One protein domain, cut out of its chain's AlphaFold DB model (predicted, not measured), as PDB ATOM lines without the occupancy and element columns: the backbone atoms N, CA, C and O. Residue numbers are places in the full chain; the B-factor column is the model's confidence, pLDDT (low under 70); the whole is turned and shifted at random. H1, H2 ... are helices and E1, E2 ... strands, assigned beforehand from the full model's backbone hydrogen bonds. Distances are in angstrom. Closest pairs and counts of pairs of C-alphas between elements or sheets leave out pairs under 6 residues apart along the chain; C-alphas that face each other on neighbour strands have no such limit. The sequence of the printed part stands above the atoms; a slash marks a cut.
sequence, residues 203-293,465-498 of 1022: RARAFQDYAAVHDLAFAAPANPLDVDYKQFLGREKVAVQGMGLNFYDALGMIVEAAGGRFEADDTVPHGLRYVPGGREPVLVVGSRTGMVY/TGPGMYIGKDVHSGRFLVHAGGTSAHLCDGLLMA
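AT A GLANCE: This is residues 203 to 293 and 465 to 498 of the 1022 residues of the protein "Succinyl-diaminopimelate desuccinylase" of Helcobacillus massiliensis (UniProt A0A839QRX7). A four-stranded parallel sheet, E1 E9 E2 E5, lies partly face to face with a three-stranded antiparallel sheet, E6 E7 E8, as a sandwich with crossed strands; H1 is beside the smaller sheet, over the E1 edge of the larger one. H2 is over the larger sheet's other face with H3 next to it, and beyond H3 the hairpin E3 and E4 makes the far end of the longest axis. The printed part has 125 residues, with three named helices and nine named strands in the order H1 E1 H2 E2 H3 E3 E4 E5 E6 E7 E8 E9. The class is mixed, helices and strands; the whole is compact, with a radius of gyration of the C-alphas of 14.8 A, yet elongated, spanning 45 by 29 by 26 A.

HOW THE PARTS SIT: In the larger sheet, inner strand E9, residues 494 to 497, has parallel neighbours E1, residues 217 to 219, and E2, residues 237 to 241, with N 495 and O 217 at 2.9 A and N 496 and O 239 at 2.8 A. E2 is also parallel to edge strand E5, residues 282 to 286, with N 240 and O 284 at 2.8 A. H2, residues 229 to 232, is on this sheet at a height of 7.8 A, only just over E9 with 3 of its 4 C-alphas. E1, H2 and E2 form a split strand-helix-strand unit, E9 between its two strands, with a right-handed crossover. On the opposite face, H1, residues 203 to 214, is over E1 at a height of 8.6 A and runs along it at 20 degrees on the local plane, which is fitted to only just enough C-alphas, 6. E6, residues 470 to 474, E7, residues 479 to 484, and E8, residues 488 to 492, form a meander, each strand the antiparallel neighbour of the one before; N 472 and O 481 are 2.8 A apart, and N 492 and O 480 2.8 A. In the sandwich the facing parts are 9.5 A centre to centre and the strands stand at 49 degrees; the closest C-alphas of E2 and E8 are those of Lys 237 and Cys 492, 4.7 A. H3, residues 245 to 258, only grazes the larger sheet with residues 246 to 251 and touches H2, closest at the C-alphas of Tyr 229 and Ile 254, 5.8 A. The hairpin of E3, residues 261 to 264, and E4, residues 272 to 275, has N 273 and O 263 at 2.8 A. In H1 and H3 every O i to N i+4 pair is within hydrogen-bond range; H2 is too short for one.

IN THESE COORDINATES: H1 begins at C-alpha 203 (245.651, 173.130, 190.992) and is 16.6 A long. H3 is 20.4 A, E7 16.4 A, E5 13.1 A and E2 13.0 A. E9 ends at C-alpha 497 (246.673, 173.739, 202.486).

THE WHOLE: The C-alphas farthest apart are those of Val 213 and Asp 266, 46.5 A. Residues 294 to 464 are not printed; C-alphas 293 and 465 are 14.8 A apart across the cut. Of the links printed whole, none is long. Mean pLDDT of the printed part is 89.8; residues 475 to 476 and 484 to 488 are under 70.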
ATOM      1  N   ARG A 203     246.356 172.042 190.293       71.00
ATOM      2  CA  ARG A 203     245.651 173.130 190.992       71.00
ATOM      3  C   ARG A 203     246.528 173.837 192.033       71.00
ATOM      4  O   ARG A 203     246.524 175.062 192.112       71.00
ATOM      5  N   ALA A 204     247.277 173.078 192.832       80.00
ATOM      6  CA  ALA A 204     248.179 173.640 193.834       80.00
ATOM      7  C   ALA A 204     249.384 174.332 193.173       80.00
ATOM      8  O   ALA A 204     249.787 175.398 193.630       80.00
ATOM      9  N   ARG A 205     249.888 173.800 192.051       80.25
ATOM     10  CA  ARG A 205     250.925 174.433 191.223       80.25
ATOM     11  C   ARG A 205     250.445 175.780 190.690       80.25
ATOM     12  O   ARG A 205     251.125 176.785 190.861       80.25
ATOM     13  N   ALA A 206     249.217 175.828 190.179       74.31
ATOM     14  CA  ALA A 206     248.596 177.046 189.683       74.31
ATOM     15  C   ALA A 206     248.408 178.112 190.783       74.31
ATOM     16  O   ALA A 206     248.483 179.307 190.492       74.31
ATOM     17  N   PHE A 207     248.156 177.715 192.037       86.06
ATOM     18  CA  PHE A 207     248.151 178.639 193.178       86.06
ATOM     19  C   PHE A 207     249.554 179.071 193.591       86.06
ATOM     20  O   PHE A 207     249.745 180.240 193.914       86.06
ATOM     21  N   GLN A 208     250.528 178.164 193.551       89.38
ATOM     22  CA  GLN A 208     251.922 178.477 193.838       89.38
ATOM     23  C   GLN A 208     252.480 179.508 192.851       89.38
ATOM     24  O   GLN A 208     253.133 180.463 193.264       89.38
ATOM     25  N   ASP A 209     252.192 179.341 191.560       80.81
ATOM     26  CA  ASP A 209     252.626 180.262 190.507       80.81
ATOM     27  C   ASP A 209     251.940 181.619 190.654       80.81
ATOM     28  O   ASP A 209     252.594 182.658 190.599       80.81
ATOM     29  N   TYR A 210     250.636 181.616 190.942       83.06
ATOM     30  CA  TYR A 210     249.893 182.843 191.222       83.06
ATOM     31  C   TYR A 210     250.450 183.586 192.445       83.06
ATOM     32  O   TYR A 210     250.676 184.793 192.390       83.06
ATOM     33  N   ALA A 211     250.748 182.868 193.529       94.38
ATOM     34  CA  ALA A 211     251.357 183.454 194.716       94.38
ATOM     35  C   ALA A 211     252.726 184.071 194.424       94.38
ATOM     36  O   ALA A 211     253.011 185.169 194.897       94.38
ATOM     37  N   ALA A 212     253.550 183.403 193.613       92.75
ATOM     38  CA  ALA A 212     254.854 183.916 193.214       92.75
ATOM     39  C   ALA A 212     254.746 185.207 192.386       92.75
ATOM     40  O   ALA A 212     255.538 186.125 192.586       92.75
ATOM     41  N   VAL A 213     253.762 185.297 191.485       91.75
ATOM     42  CA  VAL A 213     253.523 186.493 190.656       91.75
ATOM     43  C   VAL A 213     253.030 187.680 191.491       91.75
ATOM     44  O   VAL A 213     253.417 188.815 191.219       91.75
ATOM     45  N   HIS A 214     252.210 187.429 192.513       90.81
ATOM     46  CA  HIS A 214     251.524 188.472 193.282       90.81
ATOM     47  C   HIS A 214     252.085 188.709 194.701       90.81
ATOM     48  O   HIS A 214     251.460 189.414 195.489       90.81
ATOM     49  N   ASP A 215     253.257 188.152 195.034       95.12
ATOM     50  CA  ASP A 215     253.873 188.215 196.377       95.12
ATOM     51  C   ASP A 215     252.919 187.776 197.511       95.12
ATOM     52  O   ASP A 215     252.826 188.389 198.582       95.12
ATOM     53  N   LEU A 216     252.188 186.687 197.268       97.88
ATOM     54  CA  LEU A 216     251.319 186.052 198.257       97.88
ATOM     55  C   LEU A 216     252.061 184.928 198.984       97.88
ATOM     56  O   LEU A 216     252.985 184.310 198.456       97.88
ATOM     57  N   ALA A 217     251.618 184.617 200.199       97.94
ATOM     58  CA  ALA A 217     252.110 183.458 200.934       97.94
ATOM     59  C   ALA A 217     251.428 182.167 200.447       97.94
ATOM     60  O   ALA A 217     250.210 182.132 200.267       97.94
ATOM     61  N   PHE A 218     252.175 181.078 200.269       97.56
ATOM     62  CA  PHE A 218     251.601 179.814 199.809       97.56
ATOM     63  C   PHE A 218     252.319 178.599 200.394       97.56
ATOM     64  O   PHE A 218     253.539 178.465 200.303       97.56
ATOM     65  N   ALA A 219     251.535 177.662 200.924       96.19
ATOM     66  CA  ALA A 219     252.008 176.338 201.300       96.19
ATOM     67  C   ALA A 219     251.070 175.256 200.749       96.19
ATOM     68  O   ALA A 219     249.891 175.188 201.114       96.19
ATOM     69  N   ALA A 220     251.626 174.403 199.886       92.81
ATOM     70  CA  ALA A 220     251.000 173.174 199.410       92.81
ATOM     71  C   ALA A 220     250.858 172.142 200.554       92.81
ATOM     72  O   ALA A 220     251.453 172.329 201.621       92.81
ATOM     73  N   PRO A 221     250.108 171.041 200.350       90.81
ATOM     74  CA  PRO A 221     250.005 169.967 201.333       90.81
ATOM     75  C   PRO A 221     251.391 169.427 201.684       90.81
ATOM     76  O   PRO A 221     252.162 169.066 200.798       90.81
ATOM     77  N   ALA A 222     251.714 169.371 202.972       90.62
ATOM     78  CA  ALA A 222     253.023 168.941 203.456       90.62
ATOM     79  C   ALA A 222     252.940 168.450 204.907       90.62
ATOM     80  O   ALA A 222     251.933 168.645 205.599       90.62
ATOM     81  N   ASN A 223     254.011 167.813 205.388       89.88
ATOM     82  CA  ASN A 223     254.166 167.581 206.819       89.88
ATOM     83  C   ASN A 223     254.231 168.941 207.538       89.88
ATOM     84  O   ASN A 223     254.950 169.823 207.068       89.88
ATOM     85  N   PRO A 224     253.556 169.121 208.688       91.75
ATOM     86  CA  PRO A 224     253.632 170.366 209.438       91.75
ATOM     87  C   PRO A 224     255.055 170.835 209.767       91.75
ATOM     88  O   PRO A 224     255.248 172.033 209.901       91.75
ATOM     89  N   LEU A 225     256.040 169.937 209.880       90.62
ATOM     90  CA  LEU A 225     257.447 170.293 210.105       90.62
ATOM     91  C   LEU A 225     258.153 170.903 208.887       90.62
ATOM     92  O   LEU A 225     259.165 171.577 209.067       90.62
ATOM     93  N   ASP A 226     257.647 170.648 207.682       90.31
ATOM     94  CA  ASP A 226     258.290 171.031 206.420       90.31
ATOM     95  C   ASP A 226     257.736 172.356 205.860       90.31
ATOM     96  O   ASP A 226     258.222 172.867 204.853       90.31
ATOM     97  N   VAL A 227     256.724 172.934 206.516       94.50
ATOM     98  CA  VAL A 227     256.109 174.210 206.130       94.50
ATOM     99  C   VAL A 227     256.852 175.375 206.789       94.50
ATOM    100  O   VAL A 227     256.966 175.446 208.013       94.50
ATOM    101  N   ASP A 228     257.300 176.348 205.992       96.00
ATOM    102  CA  ASP A 228     257.779 177.626 206.526       96.00
ATOM    103  C   ASP A 228     256.591 178.517 206.902       96.00
ATOM    104  O   ASP A 228     256.034 179.206 206.053       96.00
ATOM    105  N   TYR A 229     256.189 178.524 208.176       97.19
ATOM    106  CA  TYR A 229     255.060 179.344 208.634       97.19
ATOM    107  C   TYR A 229     255.373 180.839 208.731       97.19
ATOM    108  O   TYR A 229     254.450 181.650 208.824       97.19
ATOM    109  N   LYS A 230     256.652 181.242 208.696       96.94
ATOM    110  CA  LYS A 230     257.022 182.659 208.834       96.94
ATOM    111  C   LYS A 230     256.526 183.494 207.661       96.94
ATOM    112  O   LYS A 230     256.266 184.680 207.852       96.94
ATOM    113  N   GLN A 231     256.344 182.883 206.489       97.25
ATOM    114  CA  GLN A 231     255.819 183.546 205.291       97.25
ATOM    115  C   GLN A 231     254.396 184.110 205.472       97.25
ATOM    116  O   GLN A 231     254.010 185.046 204.771       97.25
ATOM    117  N   PHE A 232     253.620 183.557 206.412       98.00
ATOM    118  CA  PHE A 232     252.251 183.991 206.703       98.00
ATOM    119  C   PHE A 232     252.189 185.150 207.705       98.00
ATOM    120  O   PHE A 232     251.150 185.790 207.840       98.00
ATOM    121  N   LEU A 233     253.281 185.436 208.416       97.75
ATOM    122  CA  LEU A 233     253.305 186.497 209.417       97.75
ATOM    123  C   LEU A 233     253.296 187.875 208.752       97.75
ATOM    124  O   LEU A 233     254.054 188.133 207.819       97.75
ATOM    125  N   GLY A 234     252.475 188.785 209.275       95.44
ATOM    126  CA  GLY A 234     252.284 190.133 208.732       95.44
ATOM    127  C   GLY A 234     251.360 190.206 207.512       95.44
ATOM    128  O   GLY A 234     251.146 191.302 207.001       95.44
ATOM    129  N   ARG A 235     250.808 189.072 207.061       96.88
ATOM    130  CA  ARG A 235     249.706 189.022 206.088       96.88
ATOM    131  C   ARG A 235     248.394 189.405 206.785       96.88
ATOM    132  O   ARG A 235     248.245 189.137 207.974       96.88
ATOM    133  N   GLU A 236     247.452 190.029 206.077       96.12
ATOM    134  CA  GLU A 236     246.176 190.466 206.665       96.12
ATOM    135  C   GLU A 236     245.265 189.258 206.913       96.12
ATOM    136  O   GLU A 236     244.842 188.998 208.042       96.12
ATOM    137  N   LYS A 237     245.014 188.483 205.850       97.25
ATOM    138  CA  LYS A 237     244.192 187.268 205.884       97.25
ATOM    139  C   LYS A 237     244.887 186.109 205.189       97.25
ATOM    140  O   LYS A 237     245.435 186.274 204.102       97.25
ATOM    141  N   VAL A 238     244.807 184.919 205.777       98.31
ATOM    142  CA  VAL A 238     245.323 183.677 205.188       98.31
ATOM    143  C   VAL A 238     244.200 182.655 205.104       98.31
ATOM    144  O   VAL A 238     243.596 182.295 206.114       98.31
ATOM    145  N   ALA A 239     243.931 182.171 203.895       97.00
ATOM    146  CA  ALA A 239     243.010 181.074 203.655       97.00
ATOM    147  C   ALA A 239     243.631 179.768 204.162       97.00
ATOM    148  O   ALA A 239     244.766 179.447 203.813       97.00
ATOM    149  N   VAL A 240     242.891 178.997 204.954       97.12
ATOM    150  CA  VAL A 240     243.337 177.700 205.473       97.12
ATOM    151  C   VAL A 240     242.387 176.611 204.996       97.12
ATOM    152  O   VAL A 240     241.238 176.529 205.432       97.12
ATOM    153  N   GLN A 241     242.878 175.771 204.085       93.25
ATOM    154  CA  GLN A 241     242.113 174.679 203.496       93.25
ATOM    155  C   GLN A 241     242.325 173.387 204.290       93.25
ATOM    156  O   GLN A 241     243.392 172.779 204.237       93.25
ATOM    157  N   GLY A 242     241.283 172.937 204.982       89.94
ATOM    158  CA  GLY A 242     241.286 171.731 205.807       89.94
ATOM    159  C   GLY A 242     241.151 172.039 207.298       89.94
ATOM    160  O   GLY A 242     241.726 172.991 207.809       89.94
ATOM    161  N   MET A 243     240.384 171.200 208.000       89.00
ATOM    162  CA  MET A 243     240.092 171.326 209.441       89.00
ATOM    163  C   MET A 243     240.455 170.057 210.233       89.00
ATOM    164  O   MET A 243     239.949 169.827 211.330       89.00
ATOM    165  N   GLY A 244     241.298 169.195 209.653       88.88
ATOM    166  CA  GLY A 244     241.755 167.953 210.282       88.88
ATOM    167  C   GLY A 244     242.891 168.169 211.287       88.88
ATOM    168  O   GLY A 244     243.180 169.279 211.715       88.88
ATOM    169  N   LEU A 245     243.602 167.101 211.647       89.06
ATOM    170  CA  LEU A 245     244.675 167.168 212.652       89.06
ATOM    171  C   LEU A 245     245.840 168.099 212.261       89.06
ATOM    172  O   LEU A 245     246.332 168.835 213.114       89.06
ATOM    173  N   ASN A 246     246.221 168.142 210.979       91.62
ATOM    174  CA  ASN A 246     247.265 169.052 210.488       91.62
ATOM    175  C   ASN A 246     246.899 170.535 210.649       91.62
ATOM    176  O   ASN A 246     247.794 171.364 210.778       91.62
ATOM    177  N   PHE A 247     245.609 170.882 210.673       95.06
ATOM    178  CA  PHE A 247     245.169 172.251 210.941       95.06
ATOM    179  C   PHE A 247     245.510 172.687 212.373       95.06
ATOM    180  O   PHE A 247     245.999 173.795 212.578       95.06
ATOM    181  N   TYR A 248     245.346 171.802 213.360       95.00
ATOM    182  CA  TYR A 248     245.725 172.095 214.747       95.00
ATOM    183  C   TYR A 248     247.238 172.215 214.938       95.00
ATOM    184  O   TYR A 248     247.690 173.025 215.748       95.00
ATOM    185  N   ASP A 249     248.020 171.438 214.189       94.75
ATOM    186  CA  ASP A 249     249.473 171.602 214.158       94.75
ATOM    187  C   ASP A 249     249.856 172.951 213.554       94.75
ATOM    188  O   ASP A 249     250.620 173.696 214.163       94.75
ATOM    189  N   ALA A 250     249.278 173.299 212.402       95.94
ATOM    190  CA  ALA A 250     249.520 174.573 211.740       95.94
ATOM    191  C   ALA A 250     249.190 175.774 212.639       95.94
ATOM    192  O   ALA A 250     249.978 176.712 212.704       95.94
ATOM    193  N   LEU A 251     248.076 175.732 213.381       95.56
ATOM    194  CA  LEU A 251     247.738 176.759 214.374       95.56
ATOM    195  C   LEU A 251     248.845 176.928 215.415       95.56
ATOM    196  O   LEU A 251     249.291 178.046 215.663       95.56
ATOM    197  N   GLY A 252     249.306 175.818 216.000       95.00
ATOM    198  CA  GLY A 252     250.400 175.841 216.967       95.00
ATOM    199  C   GLY A 252     251.671 176.452 216.377       95.00
ATOM    200  O   GLY A 252     252.274 177.326 216.993       95.00
ATOM    201  N   MET A 253     252.039 176.043 215.162       96.94
ATOM    202  CA  MET A 253     253.246 176.518 214.486       96.94
ATOM    203  C   MET A 253     253.174 178.003 214.096       96.94
ATOM    204  O   MET A 253     254.172 178.710 214.215       96.94
ATOM    205  N   ILE A 254     252.005 178.501 213.673       97.00
ATOM    206  CA  ILE A 254     251.788 179.929 213.383       97.00
ATOM    207  C   ILE A 254     251.915 180.756 214.665       97.00
ATOM    208  O   ILE A 254     252.608 181.773 214.661       97.00
ATOM    209  N   VAL A 255     251.295 180.309 215.762       96.62
ATOM    210  CA  VAL A 255     251.388 180.980 217.068       96.62
ATOM    211  C   VAL A 255     252.836 181.020 217.564       96.62
ATOM    212  O   VAL A 255     253.316 182.087 217.955       96.62
ATOM    213  N   GLU A 256     253.551 179.892 217.498       95.88
ATOM    214  CA  GLU A 256     254.968 179.817 217.871       95.88
ATOM    215  C   GLU A 256     255.814 180.773 217.019       95.88
ATOM    216  O   GLU A 256     256.585 181.569 217.557       95.88
ATOM    217  N   ALA A 257     255.631 180.767 215.694       96.38
ATOM    218  CA  ALA A 257     256.363 181.643 214.782       96.38
ATOM    219  C   ALA A 257     256.058 183.137 215.014       96.38
ATOM    220  O   ALA A 257     256.941 183.985 214.840       96.38
ATOM    221  N   ALA A 258     254.825 183.467 215.411       96.38
ATOM    222  CA  ALA A 258     254.406 184.824 215.745       96.38
ATOM    223  C   ALA A 258     254.917 185.300 217.116       96.38
ATOM    224  O   ALA A 258     254.976 186.508 217.350       96.38
ATOM    225  N   GLY A 259     255.313 184.381 218.004       96.25
ATOM    226  CA  GLY A 259     255.688 184.681 219.387       96.25
ATOM    227  C   GLY A 259     254.490 184.947 220.305       96.25
ATOM    228  O   GLY A 259     254.650 185.583 221.351       96.25
ATOM    229  N   GLY A 260     253.295 184.499 219.913       96.38
ATOM    230  CA  GLY A 260     252.100 184.578 220.745       96.38
ATOM    231  C   GLY A 260     252.102 183.535 221.860       96.38
ATOM    232  O   GLY A 260     252.864 182.567 221.840       96.38
ATOM    233  N   ARG A 261     251.252 183.733 222.871       96.62
ATOM    234  CA  ARG A 261     251.155 182.815 224.018       96.62
ATOM    235  C   ARG A 261     249.730 182.676 224.531       96.62
ATOM    236  O   ARG A 261     248.926 183.596 224.415       96.62
ATOM    237  N   PHE A 262     249.445 181.539 225.151       97.38
ATOM    238  CA  PHE A 262     248.186 181.285 225.845       97.38
ATOM    239  C   PHE A 262     248.389 181.461 227.352       97.38
ATOM    240  O   PHE A 262     249.355 180.949 227.913       97.38
ATOM    241  N   GLU A 263     247.488 182.193 228.001       97.69
ATOM    242  CA  GLU A 263     247.463 182.402 229.450       97.69
ATOM    243  C   GLU A 263     246.168 181.803 230.016       97.69
ATOM    244  O   GLU A 263     245.128 181.848 229.359       97.69
ATOM    245  N   ALA A 264     246.222 181.231 231.221       97.38
ATOM    246  CA  ALA A 264     245.024 180.730 231.891       97.38
ATOM    247  C   ALA A 264     244.040 181.876 232.175       97.38
ATOM    248  O   ALA A 264     244.448 182.957 232.611       97.38
ATOM    249  N   ASP A 265     242.753 181.635 231.932       96.38
ATOM    250  CA  ASP A 265     241.685 182.602 232.176       96.38
ATOM    251  C   ASP A 265     240.395 181.887 232.599       96.38
ATOM    252  O   ASP A 265     239.633 181.381 231.773       96.38
ATOM    253  N   ASP A 266     240.140 181.869 233.907       93.31
ATOM    254  CA  ASP A 266     238.962 181.229 234.503       93.31
ATOM    255  C   ASP A 266     237.645 181.970 234.193       93.31
ATOM    256  O   ASP A 266     236.565 181.492 234.543       93.31
ATOM    257  N   THR A 267     237.700 183.152 233.562       94.44
ATOM    258  CA  THR A 267     236.495 183.918 233.206       94.44
ATOM    259  C   THR A 267     235.835 183.424 231.920       94.44
ATOM    260  O   THR A 267     234.647 183.682 231.705       94.44
ATOM    261  N   VAL A 268     236.565 182.674 231.085       94.00
ATOM    262  CA  VAL A 268     236.045 182.074 229.852       94.00
ATOM    263  C   VAL A 268     235.851 180.560 230.013       94.00
ATOM    264  O   VAL A 268     236.707 179.884 230.579       94.00
ATOM    265  N   PRO A 269     234.770 179.958 229.474       91.88
ATOM    266  CA  PRO A 269     234.463 178.540 229.712       91.88
ATOM    267  C   PRO A 269     235.525 177.534 229.248       91.88
ATOM    268  O   PRO A 269     235.540 176.407 229.728       91.88
ATOM    269  N   HIS A 270     236.367 177.913 228.283       93.50
ATOM    270  CA  HIS A 270     237.430 177.064 227.743       93.50
ATOM    271  C   HIS A 270     238.789 177.294 228.436       93.50
ATOM    272  O   HIS A 270     239.766 176.647 228.075       93.50
ATOM    273  N   GLY A 271     238.860 178.174 229.441       95.50
ATOM    274  CA  GLY A 271     239.982 178.290 230.380       95.50
ATOM    275  C   GLY A 271     241.265 178.951 229.867       95.50
ATOM    276  O   GLY A 271     242.239 179.003 230.615       95.50
ATOM    277  N   LEU A 272     241.309 179.443 228.624       97.50
ATOM    278  CA  LEU A 272     242.491 180.098 228.053       97.50
ATOM    279  C   LEU A 272     242.140 181.438 227.419       97.50
ATOM    280  O   LEU A 272     241.135 181.566 226.733       97.50
ATOM    281  N   ARG A 273     243.040 182.410 227.550       97.75
ATOM    282  CA  ARG A 273     243.044 183.647 226.770       97.75
ATOM    283  C   ARG A 273     244.318 183.726 225.943       97.75
ATOM    284  O   ARG A 273     245.406 183.407 226.422       97.75
ATOM    285  N   TYR A 274     244.194 184.183 224.702       98.25
ATOM    286  CA  TYR A 274     245.342 184.402 223.831       98.25
ATOM    287  C   TYR A 274     245.971 185.786 224.052       98.25
ATOM    288  O   TYR A 274     245.266 186.787 224.207       98.25
ATOM    289  N   VAL A 275     247.303 185.849 224.051       97.81
ATOM    290  CA  VAL A 275     248.085 187.090 224.003       97.81
ATOM    291  C   VAL A 275     248.852 187.134 222.679       97.81
ATOM    292  O   VAL A 275     249.827 186.386 222.535       97.81
ATOM    293  N   PRO A 276     248.448 188.007 221.734       96.00
ATOM    294  CA  PRO A 276     249.100 188.123 220.435       96.00
ATOM    295  C   PRO A 276     250.566 188.563 220.521       96.00
ATOM    296  O   PRO A 276     250.926 189.420 221.334       96.00
ATOM    297  N   GLY A 277     251.395 188.011 219.637       94.12
ATOM    298  CA  GLY A 277     252.757 188.454 219.342       94.12
ATOM    299  C   GLY A 277     252.808 189.676 218.415       94.12
ATOM    300  O   GLY A 277     253.813 190.387 218.388       94.12
ATOM    301  N   GLY A 278     251.714 189.968 217.699       91.31
ATOM    302  CA  GLY A 278     251.488 191.202 216.940       91.31
ATOM    303  C   GLY A 278     251.702 191.095 215.428       91.31
ATOM    304  O   GLY A 278     251.668 192.116 214.745       91.31
ATOM    305  N   ARG A 279     251.946 189.891 214.894       95.88
ATOM    306  CA  ARG A 279     252.120 189.640 213.446       95.88
ATOM    307  C   ARG A 279     251.292 188.462 212.933       95.88
ATOM    308  O   ARG A 279     251.520 187.999 211.819       95.88
ATOM    309  N   GLU A 280     250.386 187.943 213.747       97.00
ATOM    310  CA  GLU A 280     249.457 186.890 213.364       97.00
ATOM    311  C   GLU A 280     248.512 187.380 212.258       97.00
ATOM    312  O   GLU A 280     247.963 188.477 212.389       97.00
ATOM    313  N   PRO A 281     248.289 186.589 211.195       97.31
ATOM    314  CA  PRO A 281     247.213 186.854 210.248       97.31
ATOM    315  C   PRO A 281     245.858 186.435 210.832       97.31
ATOM    316  O   PRO A 281     245.788 185.572 211.711       97.31
ATOM    317  N   VAL A 282     244.768 186.967 210.275       97.81
ATOM    318  CA  VAL A 282     243.439 186.370 210.468       97.81
ATOM    319  C   VAL A 282     243.324 185.133 209.576       97.81
ATOM    320  O   VAL A 282     243.541 185.196 208.364       97.81
ATOM    321  N   LEU A 283     242.986 183.991 210.165       97.81
ATOM    322  CA  LEU A 283     242.848 182.722 209.457       97.81
ATOM    323  C   LEU A 283     241.406 182.529 208.991       97.81
ATOM    324  O   LEU A 283     240.495 182.442 209.809       97.81
ATOM    325  N   VAL A 284     241.211 182.411 207.679       95.62
ATOM    326  CA  VAL A 284     239.918 182.105 207.054       95.62
ATOM    327  C   VAL A 284     239.874 180.604 206.772       95.62
ATOM    328  O   VAL A 284     240.448 180.119 205.798       95.62
ATOM    329  N   VAL A 285     239.237 179.854 207.666       94.75
ATOM    330  CA  VAL A 285     239.334 178.393 207.751       94.75
ATOM    331  C   VAL A 285     238.098 177.724 207.158       94.75
ATOM    332  O   VAL A 285     236.961 178.115 207.431       94.75
ATOM    333  N   GLY A 286     238.289 176.666 206.376       90.44
ATOM    334  CA  GLY A 286     237.178 175.870 205.862       90.44
ATOM    335  C   GLY A 286     237.593 174.508 205.338       90.44
ATOM    336  O   GLY A 286     238.771 174.169 205.245       90.44
ATOM    337  N   SER A 287     236.604 173.692 204.990       85.81
ATOM    338  CA  SER A 287     236.833 172.421 204.306       85.81
ATOM    339  C   SER A 287     235.671 172.098 203.374       85.81
ATOM    340  O   SER A 287     234.572 172.630 203.520       85.81
ATOM    341  N   ARG A 288     235.891 171.181 202.427       78.25
ATOM    342  CA  ARG A 288     234.832 170.728 201.516       78.25
ATOM    343  C   ARG A 288     233.655 170.103 202.271       78.25
ATOM    344  O   ARG A 288     232.512 170.379 201.937       78.25
ATOM    345  N   THR A 289     233.932 169.291 203.294       77.81
ATOM    346  CA  THR A 289     232.905 168.535 204.031       77.81
ATOM    347  C   THR A 289     232.271 169.308 205.185       77.81
ATOM    348  O   THR A 289     231.236 168.884 205.681       77.81
ATOM    349  N   GLY A 290     232.888 170.399 205.657       81.06
ATOM    350  CA  GLY A 290     232.415 171.145 206.829       81.06
ATOM    351  C   GLY A 290     232.482 170.363 208.149       81.06
ATOM    352  O   GLY A 290     231.831 170.741 209.120       81.06
ATOM    353  N   MET A 291     233.237 169.259 208.210       87.38
ATOM    354  CA  MET A 291     233.355 168.462 209.436       87.38
ATOM    355  C   MET A 291     234.169 169.189 210.508       87.38
ATOM    356  O   MET A 291     235.269 169.678 210.254       87.38
ATOM    357  N   VAL A 292     233.644 169.193 211.734       89.56
ATOM    358  CA  VAL A 292     234.264 169.838 212.896       89.56
ATOM    359  C   VAL A 292     234.963 168.780 213.748       89.56
ATOM    360  O   VAL A 292     234.301 167.953 214.374       89.56
ATOM    361  N   TYR A 293     236.296 168.791 213.781       91.38
ATOM    362  CA  TYR A 293     237.083 167.856 214.591       91.38
ATOM    363  C   TYR A 293     236.994 168.243 216.071       91.38
ATOM    364  O   TYR A 293     237.453 169.302 216.490       91.38
ATOM    365  N   THR A 465     234.429 179.401 207.509       85.25
ATOM    366  CA  THR A 465     233.652 179.624 206.287       85.25
ATOM    367  C   THR A 465     232.505 178.622 206.113       85.25
ATOM    368  O   THR A 465     231.513 178.936 205.465       85.25
ATOM    369  N   GLY A 466     232.597 177.440 206.736       78.56
ATOM    370  CA  GLY A 466     231.596 176.372 206.635       78.56
ATOM    371  C   GLY A 466     231.930 175.286 205.599       78.56
ATOM    372  O   GLY A 466     233.088 175.164 205.184       78.56
ATOM    373  N   PRO A 467     230.951 174.436 205.222       79.06
ATOM    374  CA  PRO A 467     231.131 173.423 204.184       79.06
ATOM    375  C   PRO A 467     231.269 174.056 202.793       79.06
ATOM    376  O   PRO A 467     230.805 175.168 202.541       79.06
ATOM    377  N   GLY A 468     231.870 173.317 201.858       75.50
ATOM    378  CA  GLY A 468     231.973 173.749 200.462       75.50
ATOM    379  C   GLY A 468     232.953 174.898 200.219       75.50
ATOM    380  O   GLY A 468     232.796 175.610 199.233       75.50
ATOM    381  N   MET A 469     233.956 175.080 201.090       83.44
ATOM    382  CA  MET A 469     235.015 176.072 200.872       83.44
ATOM    383  C   MET A 469     235.657 175.866 199.492       83.44
ATOM    384  O   MET A 469     236.256 174.818 199.222       83.44
ATOM    385  N   TYR A 470     235.561 176.886 198.645       82.62
ATOM    386  CA  TYR A 470     236.217 176.951 197.347       82.62
ATOM    387  C   TYR A 470     237.206 178.110 197.336       82.62
ATOM    388  O   TYR A 470     236.904 179.204 197.805       82.62
ATOM    389  N   ILE A 471     238.395 177.861 196.795       86.06
ATOM    390  CA  ILE A 471     239.461 178.855 196.696       86.06
ATOM    391  C   ILE A 471     239.738 179.085 195.216       86.06
ATOM    392  O   ILE A 471     239.997 178.128 194.477       86.06
ATOM    393  N   GLY A 472     239.646 180.343 194.807       84.00
ATOM    394  CA  GLY A 472     239.954 180.848 193.478       84.00
ATOM    395  C   GLY A 472     241.035 181.927 193.522       84.00
ATOM    396  O   GLY A 472     241.615 182.226 194.569       84.00
ATOM    397  N   LYS A 473     241.304 182.510 192.358       84.31
ATOM    398  CA  LYS A 473     242.237 183.623 192.171       84.31
ATOM    399  C   LYS A 473     241.408 184.857 191.836       84.31
ATOM    400  O   LYS A 473     240.613 184.795 190.902       84.31
ATOM    401  N   ASP A 474     241.566 185.940 192.587       81.50
ATOM    402  CA  ASP A 474     240.954 187.218 192.231       81.50
ATOM    403  C   ASP A 474     241.965 188.072 191.472       81.50
ATOM    404  O   ASP A 474     242.843 188.698 192.069       81.50
ATOM    405  N   VAL A 475     241.836 188.080 190.146       69.81
ATOM    406  CA  VAL A 475     242.762 188.775 189.240       69.81
ATOM    407  C   VAL A 475     242.768 190.291 189.440       69.81
ATOM    408  O   VAL A 475     243.756 190.942 189.115       69.81
ATOM    409  N   HIS A 476     241.697 190.861 190.003       69.19
ATOM    410  CA  HIS A 476     241.597 192.299 190.228       69.19
ATOM    411  C   HIS A 476     242.456 192.764 191.409       69.19
ATOM    412  O   HIS A 476     243.236 193.706 191.280       69.19
ATOM    413  N   SER A 477     242.332 192.105 192.560       80.75
ATOM    414  CA  SER A 477     243.123 192.431 193.750       80.75
ATOM    415  C   SER A 477     244.499 191.770 193.762       80.75
ATOM    416  O   SER A 477     245.340 192.145 194.581       80.75
ATOM    417  N   GLY A 478     244.735 190.779 192.897       85.19
ATOM    418  CA  GLY A 478     245.939 189.956 192.943       85.19
ATOM    419  C   GLY A 478     245.996 189.065 194.186       85.19
ATOM    420  O   GLY A 478     247.082 188.684 194.597       85.19
ATOM    421  N   ARG A 479     244.856 188.760 194.823       94.38
ATOM    422  CA  ARG A 479     244.762 187.955 196.056       94.38
ATOM    423  C   ARG A 479     244.038 186.631 195.807       94.38
ATOM    424  O   ARG A 479     243.459 186.403 194.742       94.38
ATOM    425  N   PHE A 480     244.061 185.737 196.792       92.62
ATOM    426  CA  PHE A 480     243.214 184.543 196.773       92.62
ATOM    427  C   PHE A 480     241.782 184.897 197.162       92.62
ATOM    428  O   PHE A 480     241.568 185.649 198.110       92.62
ATOM    429  N   LEU A 481     240.812 184.314 196.462       89.44
ATOM    430  CA  LEU A 481     239.389 184.488 196.730       89.44
ATOM    431  C   LEU A 481     238.829 183.233 197.385       89.44
ATOM    432  O   LEU A 481     238.847 182.161 196.785       89.44
ATOM    433  N   VAL A 482     238.320 183.358 198.604       88.38
ATOM    434  CA  VAL A 482     237.677 182.258 199.326       88.38
ATOM    435  C   VAL A 482     236.169 182.439 199.281       88.38
ATOM    436  O   VAL A 482     235.660 183.427 199.802       88.38
ATOM    437  N   HIS A 483     235.468 181.458 198.718       77.75
ATOM    438  CA  HIS A 483     234.014 181.352 198.742       77.75
ATOM    439  C   HIS A 483     233.561 180.262 199.710       77.75
ATOM    440  O   HIS A 483     234.138 179.172 199.734       77.75
ATOM    441  N   ALA A 484     232.472 180.516 200.431       65.31
ATOM    442  CA  ALA A 484     231.725 179.464 201.111       65.31
ATOM    443  C   ALA A 484     230.227 179.763 201.164       65.31
ATOM    444  O   ALA A 484     229.810 180.919 201.252       65.31
ATOM    445  N   GLY A 485     229.416 178.705 201.075       52.44
ATOM    446  CA  GLY A 485     227.972 178.778 201.323       52.44
ATOM    447  C   GLY A 485     227.174 179.734 200.425       52.44
ATOM    448  O   GLY A 485     226.070 180.117 200.795       52.44
ATOM    449  N   GLY A 486     227.709 180.137 199.266       47.22
ATOM    450  CA  GLY A 486     227.002 180.941 198.263       47.22
ATOM    451  C   GLY A 486     226.882 182.448 198.535       47.22
ATOM    452  O   GLY A 486     226.272 183.131 197.718       47.22
ATOM    453  N   THR A 487     227.439 182.996 199.624       45.19
ATOM    454  CA  THR A 487     227.218 184.420 199.976       45.19
ATOM    455  C   THR A 487     228.434 185.194 200.493       45.19
ATOM    456  O   THR A 487     228.410 186.423 200.444       45.19
ATOM    457  N   SER A 488     229.502 184.538 200.957       54.91
ATOM    458  CA  SER A 488     230.655 185.227 201.564       54.91
ATOM    459  C   SER A 488     231.927 185.023 200.752       54.91
ATOM    460  O   SER A 488     232.274 183.893 200.405       54.91
ATOM    461  N   ALA A 489     232.612 186.130 200.461       74.38
ATOM    462  CA  ALA A 489     233.874 186.179 199.739       74.38
ATOM    463  C   ALA A 489     234.943 186.840 200.621       74.38
ATOM    464  O   ALA A 489     234.775 187.986 201.035       74.38
ATOM    465  N   HIS A 490     236.035 186.131 200.909       86.50
ATOM    466  CA  HIS A 490     237.195 186.695 201.607       86.50
ATOM    467  C   HIS A 490     238.355 186.818 200.624       86.50
ATOM    468  O   HIS A 490     238.691 185.848 199.945       86.50
ATOM    469  N   LEU A 491     238.985 187.992 200.578       93.94
ATOM    470  CA  LEU A 491     240.275 188.162 199.920       93.94
ATOM    471  C   LEU A 491     241.390 187.828 200.911       93.94
ATOM    472  O   LEU A 491     241.393 188.329 202.038       93.94
ATOM    473  N   CYS A 492     242.319 186.969 200.503       96.75
ATOM    474  CA  CYS A 492     243.404 186.481 201.344       96.75
ATOM    475  C   CYS A 492     244.767 186.706 200.685       96.75
ATOM    476  O   CYS A 492     244.964 186.391 199.512       96.75
ATOM    477  N   ASP A 493     245.729 187.180 201.475       97.69
ATOM    478  CA  ASP A 493     247.118 187.404 201.054       97.69
ATOM    479  C   ASP A 493     247.970 186.131 201.140       97.69
ATOM    480  O   ASP A 493     249.177 186.141 200.888       97.69
ATOM    481  N   GLY A 494     247.358 185.023 201.554       98.06
ATOM    482  CA  GLY A 494     248.006 183.732 201.540       98.06
ATOM    483  C   GLY A 494     247.048 182.558 201.565       98.06
ATOM    484  O   GLY A 494     245.876 182.697 201.919       98.06
ATOM    485  N   LEU A 495     247.582 181.397 201.202       97.94
ATOM    486  CA  LEU A 495     246.887 180.118 201.190       97.94
ATOM    487  C   LEU A 495     247.749 179.039 201.856       97.94
ATOM    488  O   LEU A 495     248.866 178.759 201.426       97.94
ATOM    489  N   LEU A 496     247.197 178.406 202.886       97.88
ATOM    490  CA  LEU A 496     247.756 177.248 203.568       97.88
ATOM    491  C   LEU A 496     246.853 176.031 203.345       97.88
ATOM    492  O   LEU A 496     245.731 175.972 203.852       97.88
ATOM    493  N   MET A 497     247.353 175.025 202.633       95.25
ATOM    494  CA  MET A 497     246.673 173.739 202.486       95.25
ATOM    495  C   MET A 497     247.013 172.837 203.682       95.25
ATOM    496  O   MET A 497     248.001 172.105 203.680       95.25
ATOM    497  N   ALA A 498     246.200 172.908 204.738       94.50
ATOM    498  CA  ALA A 498     246.437 172.273 206.038       94.50
ATOM    499  C   ALA A 498     246.046 170.780 206.075       94.50
ATOM    500  O   ALA A 498     245.324 170.317 206.964       94.50
TER     501      ALA A 498